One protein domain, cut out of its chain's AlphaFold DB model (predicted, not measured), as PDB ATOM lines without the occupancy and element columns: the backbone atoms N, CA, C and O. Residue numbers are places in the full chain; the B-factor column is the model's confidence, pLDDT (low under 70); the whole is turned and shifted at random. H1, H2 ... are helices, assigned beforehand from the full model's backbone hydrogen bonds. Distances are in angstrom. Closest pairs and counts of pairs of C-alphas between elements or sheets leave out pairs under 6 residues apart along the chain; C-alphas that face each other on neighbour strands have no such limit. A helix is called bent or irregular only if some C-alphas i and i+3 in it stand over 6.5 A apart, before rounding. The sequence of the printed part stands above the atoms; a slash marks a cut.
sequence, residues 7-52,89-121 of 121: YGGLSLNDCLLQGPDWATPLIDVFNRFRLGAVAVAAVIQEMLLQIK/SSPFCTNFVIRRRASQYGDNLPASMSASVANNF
ATOM      1  N   TYR A   7      57.014 -11.342   3.543       67.62
ATOM      2  CA  TYR A   7      57.343 -12.765   3.532       67.62
ATOM      3  C   TYR A   7      56.811 -13.385   2.241       67.62
ATOM      4  O   TYR A   7      55.651 -13.189   1.886       67.62
ATOM      5  N   GLY A   8      57.671 -14.075   1.489       75.50
ATOM      6  CA  GLY A   8      57.278 -14.682   0.210       75.50
ATOM      7  C   GLY A   8      56.739 -13.691  -0.836       75.50
ATOM      8  O   GLY A   8      55.964 -14.086  -1.697       75.50
ATOM      9  N   GLY A   9      57.104 -12.404  -0.753       80.31
ATOM     10  CA  GLY A   9      56.634 -11.354  -1.668       80.31
ATOM     11  C   GLY A   9      55.304 -10.690  -1.289       80.31
ATOM     12  O   GLY A   9      54.909  -9.735  -1.953       80.31
ATOM     13  N   LEU A  10      54.647 -11.131  -0.211       78.06
ATOM     14  CA  LEU A  10      53.413 -10.537   0.312       78.06
ATOM     15  C   LEU A  10      53.669  -9.866   1.664       78.06
ATOM     16  O   LEU A  10      54.484 -10.335   2.462       78.06
ATOM     17  N   SER A  11      52.980  -8.757   1.931       84.44
ATOM     18  CA  SER A  11      52.919  -8.155   3.261       84.44
ATOM     19  C   SER A  11      51.571  -8.410   3.922       84.44
ATOM     20  O   SER A  11      50.563  -8.585   3.244       84.44
ATOM     21  N   LEU A  12      51.528  -8.344   5.257       84.56
ATOM     22  CA  LEU A  12      50.269  -8.392   6.009       84.56
ATOM     23  C   LEU A  12      49.231  -7.397   5.456       84.56
ATOM     24  O   LEU A  12      48.066  -7.743   5.309       84.56
ATOM     25  N   ASN A  13      49.656  -6.187   5.084       88.31
ATOM     26  CA  ASN A  13      48.760  -5.169   4.529       88.31
ATOM     27  C   ASN A  13      48.217  -5.511   3.136       88.31
ATOM     28  O   ASN A  13      47.172  -4.983   2.780       88.31
ATOM     29  N   ASP A  14      48.879  -6.382   2.370       86.88
ATOM     30  CA  ASP A  14      48.321  -6.882   1.107       86.88
ATOM     31  C   ASP A  14      47.213  -7.928   1.357       86.88
ATOM     32  O   ASP A  14      46.377  -8.158   0.487       86.88
ATOM     33  N   CYS A  15      47.179  -8.533   2.551       87.50
ATOM     34  CA  CYS A  15      46.189  -9.537   2.953       87.50
ATOM     35  C   CYS A  15      45.040  -8.965   3.806       87.50
ATOM     36  O   CYS A  15      44.015  -9.624   3.975       87.50
ATOM     37  N   LEU A  16      45.203  -7.768   4.376       87.38
ATOM     38  CA  LEU A  16      44.175  -7.116   5.186       87.38
ATOM     39  C   LEU A  16      43.171  -6.367   4.308       87.38
ATOM     40  O   LEU A  16      43.537  -5.601   3.418       87.38
ATOM     41  N   LEU A  17      41.888  -6.505   4.634       88.62
ATOM     42  CA  LEU A  17      40.849  -5.662   4.054       88.62
ATOM     43  C   LEU A  17      40.977  -4.244   4.624       88.62
ATOM     44  O   LEU A  17      40.702  -4.017   5.799       88.62
ATOM     45  N   GLN A  18      41.378  -3.289   3.782       86.19
ATOM     46  CA  GLN A  18      41.509  -1.878   4.166       86.19
ATOM     47  C   GLN A  18      40.174  -1.275   4.640       86.19
ATOM     48  O   GLN A  18      40.155  -0.428   5.528       86.19
ATOM     49  N   GLY A  19      39.061  -1.742   4.068       87.31
ATOM     50  CA  GLY A  19      37.745  -1.135   4.239       87.31
ATOM     51  C   GLY A  19      37.562   0.125   3.375       87.31
ATOM     52  O   GLY A  19      38.506   0.575   2.719       87.31
ATOM     53  N   PRO A  20      36.339   0.675   3.321       86.44
ATOM     54  CA  PRO A  20      36.061   1.940   2.647       86.44
ATOM     55  C   PRO A  20      36.858   3.103   3.243       86.44
ATOM     56  O   PRO A  20      37.079   3.158   4.453       86.44
ATOM     57  N   ASP A  21      37.228   4.071   2.405       82.81
ATOM     58  CA  ASP A  21      37.811   5.317   2.893       82.81
ATOM     59  C   ASP A  21      36.704   6.247   3.408       82.81
ATOM     60  O   ASP A  21      35.905   6.785   2.641       82.81
ATOM     61  N   TRP A  22      36.624   6.375   4.730       80.81
ATOM     62  CA  TRP A  22      35.728   7.306   5.419       80.81
ATOM     63  C   TRP A  22      36.464   8.525   5.969       80.81
ATOM     64  O   TRP A  22      35.876   9.299   6.721       80.81
ATOM     65  N   ALA A  23      37.747   8.696   5.638       77.69
ATOM     66  CA  ALA A  23      38.482   9.866   6.070       77.69
ATOM     67  C   ALA A  23      37.912  11.111   5.386       77.69
ATOM     68  O   ALA A  23      37.832  11.208   4.160       77.69
ATOM     69  N   THR A  24      37.536  12.095   6.196       79.44
ATOM     70  CA  THR A  24      37.184  13.413   5.680       79.44
ATOM     71  C   THR A  24      38.452  14.082   5.135       79.44
ATOM     72  O   THR A  24      39.453  14.144   5.860       79.44
ATOM     73  N   PRO A  25      38.447  14.622   3.901       85.19
ATOM     74  CA  PRO A  25      39.591  15.352   3.374       85.19
ATOM     75  C   PRO A  25      39.994  16.495   4.310       85.19
ATOM     76  O   PRO A  25      39.163  17.311   4.711       85.19
ATOM     77  N   LEU A  26      41.287  16.597   4.632       85.25
ATOM     78  CA  LEU A  26      41.790  17.632   5.547       85.25
ATOM     79  C   LEU A  26      41.457  19.050   5.069       85.25
ATOM     80  O   LEU A  26      41.209  19.931   5.887       85.25
ATOM     81  N   ILE A  27      41.406  19.265   3.752       87.94
ATOM     82  CA  ILE A  27      41.017  20.553   3.171       87.94
ATOM     83  C   ILE A  27      39.592  20.958   3.570       87.94
ATOM     84  O   ILE A  27      39.363  22.112   3.924       87.94
ATOM     85  N   ASP A  28      38.656  20.009   3.610       86.44
ATOM     86  CA  ASP A  28      37.269  20.272   3.989       86.44
ATOM     87  C   ASP A  28      37.152  20.556   5.483       86.44
ATOM     88  O   ASP A  28      36.361  21.405   5.904       86.44
ATOM     89  N   VAL A  29      37.949  19.863   6.300       85.88
ATOM     90  CA  VAL A  29      38.067  20.155   7.734       85.88
ATOM     91  C   VAL A  29      38.592  21.582   7.918       85.88
ATOM     92  O   VAL A  29      37.925  22.402   8.545       85.88
ATOM     93  N   PHE A  30      39.716  21.946   7.293       86.50
ATOM     94  CA  PHE A  30      40.293  23.288   7.423       86.50
ATOM     95  C   PHE A  30      39.374  24.402   6.917       86.50
ATOM     96  O   PHE A  30      39.299  25.456   7.549       86.50
ATOM     97  N   ASN A  31      38.650  24.180   5.819       88.25
ATOM     98  CA  ASN A  31      37.686  25.151   5.310       88.25
ATOM     99  C   ASN A  31      36.566  25.420   6.325       88.25
ATOM    100  O   ASN A  31      36.208  26.574   6.548       88.25
ATOM    101  N   ARG A  32      36.058  24.386   7.004       84.88
ATOM    102  CA  ARG A  32      35.009  24.534   8.027       84.88
ATOM    103  C   ARG A  32      35.511  25.178   9.313       84.88
ATOM    104  O   ARG A  32      34.798  25.996   9.888       84.88
ATOM    105  N   PHE A  33      36.750  24.896   9.715       84.31
ATOM    106  CA  PHE A  33      37.394  25.568  10.850       84.31
ATOM    107  C   PHE A  33      37.482  27.094  10.667       84.31
ATOM    108  O   PHE A  33      37.527  27.817  11.657       84.31
ATOM    109  N   ARG A  34      37.467  27.597   9.423       87.00
ATOM    110  CA  ARG A  34      37.483  29.038   9.112       87.00
ATOM    111  C   ARG A  34      36.109  29.713   9.162       87.00
ATOM    112  O   ARG A  34      36.054  30.936   9.117       87.00
ATOM    113  N   LEU A  35      35.013  28.951   9.222       86.38
ATOM    114  CA  LEU A  35      33.654  29.509   9.226       86.38
ATOM    115  C   LEU A  35      33.221  30.021  10.609       86.38
ATOM    116  O   LEU A  35      32.314  30.845  10.697       86.38
ATOM    117  N   GLY A  36      33.841  29.528  11.683       82.25
ATOM    118  CA  GLY A  36      33.541  29.922  13.061       82.25
ATOM    119  C   GLY A  36      34.577  30.882  13.643       82.25
ATOM    120  O   GLY A  36      35.736  30.884  13.241       82.25
ATOM    121  N   ALA A  37      34.175  31.667  14.647       88.25
ATOM    122  CA  ALA A  37      35.092  32.539  15.391       88.25
ATOM    123  C   ALA A  37      36.027  31.766  16.344       88.25
ATOM    124  O   ALA A  37      37.060  32.289  16.756       88.25
ATOM    125  N   VAL A  38      35.655  30.535  16.714       84.56
ATOM    126  CA  VAL A  38      36.385  29.683  17.661       84.56
ATOM    127  C   VAL A  38      36.455  28.262  17.112       84.56
ATOM    128  O   VAL A  38      35.443  27.710  16.681       84.56
ATOM    129  N   ALA A  39      37.644  27.667  17.176       82.81
ATOM    130  CA  ALA A  39      37.899  26.282  16.809       82.81
ATOM    131  C   ALA A  39      38.311  25.465  18.039       82.81
ATOM    132  O   ALA A  39      39.120  25.918  18.847       82.81
ATOM    133  N   VAL A  40      37.787  24.242  18.153       81.88
ATOM    134  CA  VAL A  40      38.164  23.283  19.198       81.88
ATOM    135  C   VAL A  40      38.828  22.085  18.536       81.88
ATOM    136  O   VAL A  40      38.270  21.491  17.615       81.88
ATOM    137  N   ALA A  41      40.016  21.729  19.013       83.69
ATOM    138  CA  ALA A  41      40.753  20.554  18.573       83.69
ATOM    139  C   ALA A  41      41.040  19.656  19.778       83.69
ATOM    140  O   ALA A  41      41.432  20.133  20.841       83.69
ATOM    141  N   ALA A  42      40.847  18.353  19.599       83.69
ATOM    142  CA  ALA A  42      41.150  17.343  20.599       83.69
ATOM    143  C   ALA A  42      41.714  16.101  19.908       83.69
ATOM    144  O   ALA A  42      41.375  15.812  18.759       83.69
ATOM    145  N   VAL A  43      42.562  15.362  20.618       82.69
ATOM    146  CA  VAL A  43      43.142  14.102  20.146       82.69
ATOM    147  C   VAL A  43      42.694  12.990  21.081       82.69
ATOM    148  O   VAL A  43      42.758  13.134  22.301       82.69
ATOM    149  N   ILE A  44      42.260  11.866  20.513       86.75
ATOM    150  CA  ILE A  44      42.009  10.651  21.286       86.75
ATOM    151  C   ILE A  44      43.364   9.989  21.525       86.75
ATOM    152  O   ILE A  44      43.931   9.361  20.627       86.75
ATOM    153  N   GLN A  45      43.901  10.171  22.728       87.81
ATOM    154  CA  GLN A  45      45.164   9.557  23.117       87.81
ATOM    155  C   GLN A  45      45.074   8.033  22.971       87.81
ATOM    156  O   GLN A  45      44.107   7.412  23.413       87.81
ATOM    157  N   GLU A  46      46.082   7.446  22.322       88.75
ATOM    158  CA  GLU A  46      46.221   5.992  22.175       88.75
ATOM    159  C   GLU A  46      44.983   5.305  21.574       88.75
ATOM    160  O   GLU A  46      44.652   4.173  21.914       88.75
ATOM    161  N   MET A  47      44.295   5.983  20.652       91.31
ATOM    162  CA  MET A  47      43.018   5.529  20.100       91.31
ATOM    163  C   MET A  47      43.017   4.061  19.646       91.31
ATOM    164  O   MET A  47      42.075   3.328  19.935       91.31
ATOM    165  N   LEU A  48      44.071   3.614  18.961       90.25
ATOM    166  CA  LEU A  48      44.176   2.235  18.481       90.25
ATOM    167  C   LEU A  48      44.268   1.209  19.619       90.25
ATOM    168  O   LEU A  48      43.693   0.128  19.505       90.25
ATOM    169  N   LEU A  49      44.897   1.571  20.744       91.38
ATOM    170  CA  LEU A  49      44.967   0.719  21.936       91.38
ATOM    171  C   LEU A  49      43.600   0.566  22.618       91.38
ATOM    172  O   LEU A  49      43.383  -0.383  23.365       91.38
ATOM    173  N   GLN A  50      42.652   1.465  22.342       92.56
ATOM    174  CA  GLN A  50      41.290   1.386  22.874       92.56
ATOM    175  C   GLN A  50      40.364   0.493  22.027       92.56
ATOM    176  O   GLN A  50      39.249   0.182  22.455       92.56
ATOM    177  N   ILE A  51      40.798   0.056  20.837       92.69
ATOM    178  CA  ILE A  51      40.001  -0.773  19.923       92.69
ATOM    179  C   ILE A  51      40.481  -2.221  20.005       92.69
ATOM    180  O   ILE A  51      41.544  -2.571  19.492       92.69
ATOM    181  N   LYS A  52      39.672  -3.076  20.636       94.31
ATOM    182  CA  LYS A  52      39.967  -4.506  20.792       94.31
ATOM    183  C   LYS A  52      39.759  -5.275  19.489       94.31
ATOM    184  O   LYS A  52      38.763  -5.071  18.800       94.31
ATOM    185  N   SER A  89      43.800  -1.749   7.674       88.94
ATOM    186  CA  SER A  89      42.438  -1.628   8.211       88.94
ATOM    187  C   SER A  89      42.288  -0.595   9.336       88.94
ATOM    188  O   SER A  89      41.172  -0.180   9.647       88.94
ATOM    189  N   SER A  90      43.383  -0.150   9.962       89.69
ATOM    190  CA  SER A  90      43.329   0.705  11.157       89.69
ATOM    191  C   SER A  90      42.634   2.063  10.942       89.69
ATOM    192  O   SER A  90      41.845   2.444  11.813       89.69
ATOM    193  N   PRO A  91      42.831   2.792   9.821       88.38
ATOM    194  CA  PRO A  91      42.100   4.037   9.553       88.38
ATOM    195  C   PRO A  91      40.582   3.836   9.455       88.38
ATOM    196  O   PRO A  91      39.806   4.616  10.002       88.38
ATOM    197  N   PHE A  92      40.141   2.753   8.813       89.75
ATOM    198  CA  PHE A  92      38.719   2.435   8.725       89.75
ATOM    199  C   PHE A  92      38.138   2.081  10.101       89.75
ATOM    200  O   PHE A  92      37.136   2.662  10.520       89.75
ATOM    201  N   CYS A  93      38.785   1.172  10.837       89.88
ATOM    202  CA  CYS A  93      38.316   0.731  12.151       89.88
ATOM    203  C   CYS A  93      38.213   1.893  13.149       89.88
ATOM    204  O   CYS A  93      37.253   1.967  13.917       89.88
ATOM    205  N   THR A  94      39.164   2.828  13.114       89.56
ATOM    206  CA  THR A  94      39.135   4.031  13.959       89.56
ATOM    207  C   THR A  94      37.968   4.951  13.610       89.56
ATOM    208  O   THR A  94      37.171   5.270  14.497       89.56
ATOM    209  N   ASN A  95      37.798   5.309  12.336       88.12
ATOM    210  CA  ASN A  95      36.681   6.151  11.896       88.12
ATOM    211  C   ASN A  95      35.319   5.507  12.190       88.12
ATOM    212  O   ASN A  95      34.415   6.176  12.693       88.12
ATOM    213  N   PHE A  96      35.178   4.195  11.966       89.38
ATOM    214  CA  PHE A  96      33.962   3.457  12.317       89.38
ATOM    215  C   PHE A  96      33.638   3.574  13.810       89.38
ATOM    216  O   PHE A  96      32.496   3.859  14.172       89.38
ATOM    217  N   VAL A  97      34.631   3.382  14.686       90.00
ATOM    218  CA  VAL A  97      34.429   3.474  16.138       90.00
ATOM    219  C   VAL A  97      34.034   4.890  16.553       90.00
ATOM    220  O   VAL A  97      33.086   5.021  17.327       90.00
ATOM    221  N   ILE A  98      34.681   5.939  16.031       86.62
ATOM    222  CA  ILE A  98      34.317   7.336  16.346       86.62
ATOM    223  C   ILE A  98      32.878   7.613  15.931       86.62
ATOM    224  O   ILE A  98      32.080   8.038  16.766       86.62
ATOM    225  N   ARG A  99      32.524   7.325  14.674       85.69
ATOM    226  CA  ARG A  99      31.174   7.565  14.149       85.69
ATOM    227  C   ARG A  99      30.118   6.800  14.938       85.69
ATOM    228  O   ARG A  99      29.111   7.379  15.331       85.69
ATOM    229  N   ARG A 100      30.364   5.518  15.234       87.94
ATOM    230  CA  ARG A 100      29.440   4.681  16.012       87.94
ATOM    231  C   ARG A 100      29.273   5.182  17.443       87.94
ATOM    232  O   ARG A 100      28.165   5.168  17.969       87.94
ATOM    233  N   ARG A 101      30.354   5.616  18.096       86.50
ATOM    234  CA  ARG A 101      30.269   6.209  19.438       86.50
ATOM    235  C   ARG A 101      29.500   7.524  19.389       86.50
ATOM    236  O   ARG A 101      28.600   7.724  20.194       86.50
ATOM    237  N   ALA A 102      29.785   8.376  18.413       83.31
ATOM    238  CA  ALA A 102      29.069   9.628  18.235       83.31
ATOM    239  C   ALA A 102      27.577   9.420  17.965       83.31
ATOM    240  O   ALA A 102      26.775  10.145  18.530       83.31
ATOM    241  N   SER A 103      27.182   8.407  17.188       82.81
ATOM    242  CA  SER A 103      25.762   8.103  16.973       82.81
ATOM    243  C   SER A 103      25.085   7.541  18.225       82.81
ATOM    244  O   SER A 103      23.938   7.859  18.489       82.81
ATOM    245  N   GLN A 104      25.780   6.713  19.014       84.00
ATOM    246  CA  GLN A 104      25.221   6.105  20.230       84.00
ATOM    247  C   GLN A 104      25.026   7.101  21.378       84.00
ATOM    248  O   GLN A 104      24.109   6.939  22.175       84.00
ATOM    249  N   TYR A 105      25.904   8.098  21.489       78.06
ATOM    250  CA  TYR A 105      25.844   9.108  22.552       78.06
ATOM    251  C   TYR A 105      25.331  10.469  22.058       78.06
ATOM    252  O   TYR A 105      25.065  11.347  22.873       78.06
ATOM    253  N   GLY A 106      25.174  10.640  20.743       68.06
ATOM    254  CA  GLY A 106      24.822  11.899  20.084       68.06
ATOM    255  C   GLY A 106      23.412  12.396  20.365       68.06
ATOM    256  O   GLY A 106      23.203  13.605  20.341       68.06
ATOM    257  N   ASP A 107      22.480  11.504  20.703       68.00
ATOM    258  CA  ASP A 107      21.108  11.879  21.082       68.00
ATOM    259  C   ASP A 107      21.067  12.671  22.400       68.00
ATOM    260  O   ASP A 107      20.160  13.469  22.625       68.00
ATOM    261  N   ASN A 108      22.085  12.498  23.252       69.81
ATOM    262  CA  ASN A 108      22.253  13.243  24.502       69.81
ATOM    263  C   ASN A 108      23.170  14.470  24.347       69.81
ATOM    264  O   ASN A 108      23.449  15.158  25.331       69.81
ATOM    265  N   LEU A 109      23.680  14.730  23.138       68.38
ATOM    266  CA  LEU A 109      24.559  15.859  22.853       68.38
ATOM    267  C   LEU A 109      23.785  16.995  22.170       68.38
ATOM    268  O   LEU A 109      22.832  16.754  21.428       68.38
ATOM    269  N   PRO A 110      24.205  18.257  22.362       73.69
ATOM    270  CA  PRO A 110      23.666  19.372  21.595       73.69
ATOM    271  C   PRO A 110      23.794  19.111  20.089       73.69
ATOM    272  O   PRO A 110      24.840  18.651  19.625       73.69
ATOM    273  N   ALA A 111      22.771  19.473  19.309       72.56
ATOM    274  CA  ALA A 111      22.725  19.228  17.861       72.56
ATOM    275  C   ALA A 111      23.963  19.752  17.103       72.56
ATOM    276  O   ALA A 111      24.410  19.142  16.133       72.56
ATOM    277  N   SER A 112      24.564  20.850  17.574       67.88
ATOM    278  CA  SER A 112      25.808  21.408  17.030       67.88
ATOM    279  C   SER A 112      27.018  20.482  17.203       67.88
ATOM    280  O   SER A 112      27.885  20.427  16.329       67.88
ATOM    281  N   MET A 113      27.078  19.725  18.299       67.31
ATOM    282  CA  MET A 113      28.164  18.790  18.593       67.31
ATOM    283  C   MET A 113      28.010  17.505  17.772       67.31
ATOM    284  O   MET A 113      28.971  17.060  17.144       67.31
ATOM    285  N   SER A 114      26.788  16.976  17.670       69.69
ATOM    286  CA  SER A 114      26.474  15.809  16.831       69.69
ATOM    287  C   SER A 114      26.739  16.090  15.345       69.69
ATOM    288  O   SER A 114      27.390  15.291  14.670       69.69
ATOM    289  N   ALA A 115      26.349  17.272  14.852       71.06
ATOM    290  CA  ALA A 115      26.681  17.721  13.499       71.06
ATOM    291  C   ALA A 115      28.195  17.898  13.294       71.06
ATOM    292  O   ALA A 115      28.706  17.600  12.218       71.06
ATOM    293  N   SER A 116      28.934  18.351  14.309       70.94
ATOM    294  CA  SER A 116      30.391  18.500  14.207       70.94
ATOM    295  C   SER A 116      31.095  17.154  14.063       70.94
ATOM    296  O   SER A 116      32.036  17.056  13.279       70.94
ATOM    297  N   VAL A 117      30.643  16.106  14.757       70.88
ATOM    298  CA  VAL A 117      31.250  14.779  14.593       70.88
ATOM    299  C   VAL A 117      30.893  14.171  13.239       70.88
ATOM    300  O   VAL A 117      31.794  13.760  12.519       70.88
ATOM    301  N   ALA A 118      29.615  14.205  12.847       71.31
ATOM    302  CA  ALA A 118      29.156  13.636  11.576       71.31
ATOM    303  C   ALA A 118      29.797  14.286  10.337       71.31
ATOM    304  O   ALA A 118      29.947  13.641   9.302       71.31
ATOM    305  N   ASN A 119      30.159  15.567  10.431       71.00
ATOM    306  CA  ASN A 119      30.728  16.313   9.315       71.00
ATOM    307  C   ASN A 119      32.259  16.231   9.235       71.00
ATOM    308  O   ASN A 119      32.804  16.465   8.156       71.00
ATOM    309  N   ASN A 120      32.955  15.944  10.340       70.81
ATOM    310  CA  ASN A 120      34.423  15.972  10.392       70.81
ATOM    311  C   ASN A 120      35.076  14.584  10.520       70.81
ATOM    312  O   ASN A 120      36.282  14.481  10.298       70.81
ATOM    313  N   PHE A 121      34.308  13.540  10.846       63.09
ATOM    314  CA  PHE A 121      34.791  12.169  11.038       63.09
ATOM    315  C   PHE A 121      33.938  11.181  10.274       63.09
ATOM    316  O   PHE A 121      32.697  11.302  10.298       63.09
TER     317      PHE A 121
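This is residues 7 to 52 and 89 to 121 of the 121 residues of an uncharacterized protein of Echinostoma caproni (UniProt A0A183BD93). A helical hairpin, long H4 beside shorter H5, is the core; H2 comes near H5, H3 near H4, and residues 7 to 12 and 34 to 40 stick out at opposite ends. The 79 printed residues hold five named helices, H1 to H5 in order, and no named strand: all helix. The whole is loose, radius of gyration of the C-alphas 15.7 A, spanning 54 by 28 by 22 A.

H4, residues 90 to 108, runs 27.9 A from C-alpha 90 at (43.329, 0.705, 11.157); it is irregular, C-alphas 104 and 107 being 7.1 A apart. H5, 111 to 120, 14.3 A, ends at (34.423, 15.972, 10.392). H2 is 26 to 33, 10.5 A; H1 is 12 to 15, 5.2 A; H3 is 47 to 50, 5.3 A.

H4, by residues 99 to 107 alone, touches H5, opposite ways at a shallow 11 degrees; closest C-alphas Gly 106 and Ser 114, 5.3 A. H2 is close to H5 but not clearly touching. H4 has 13 of 15 O i to N i+4 pairs within hydrogen-bond range.

Residues 53 to 88 are cut out, a 13.1 A gap. H2 to H3 is long. Nine printed residues have a pLDDT under 70, among them residues 106 to 109.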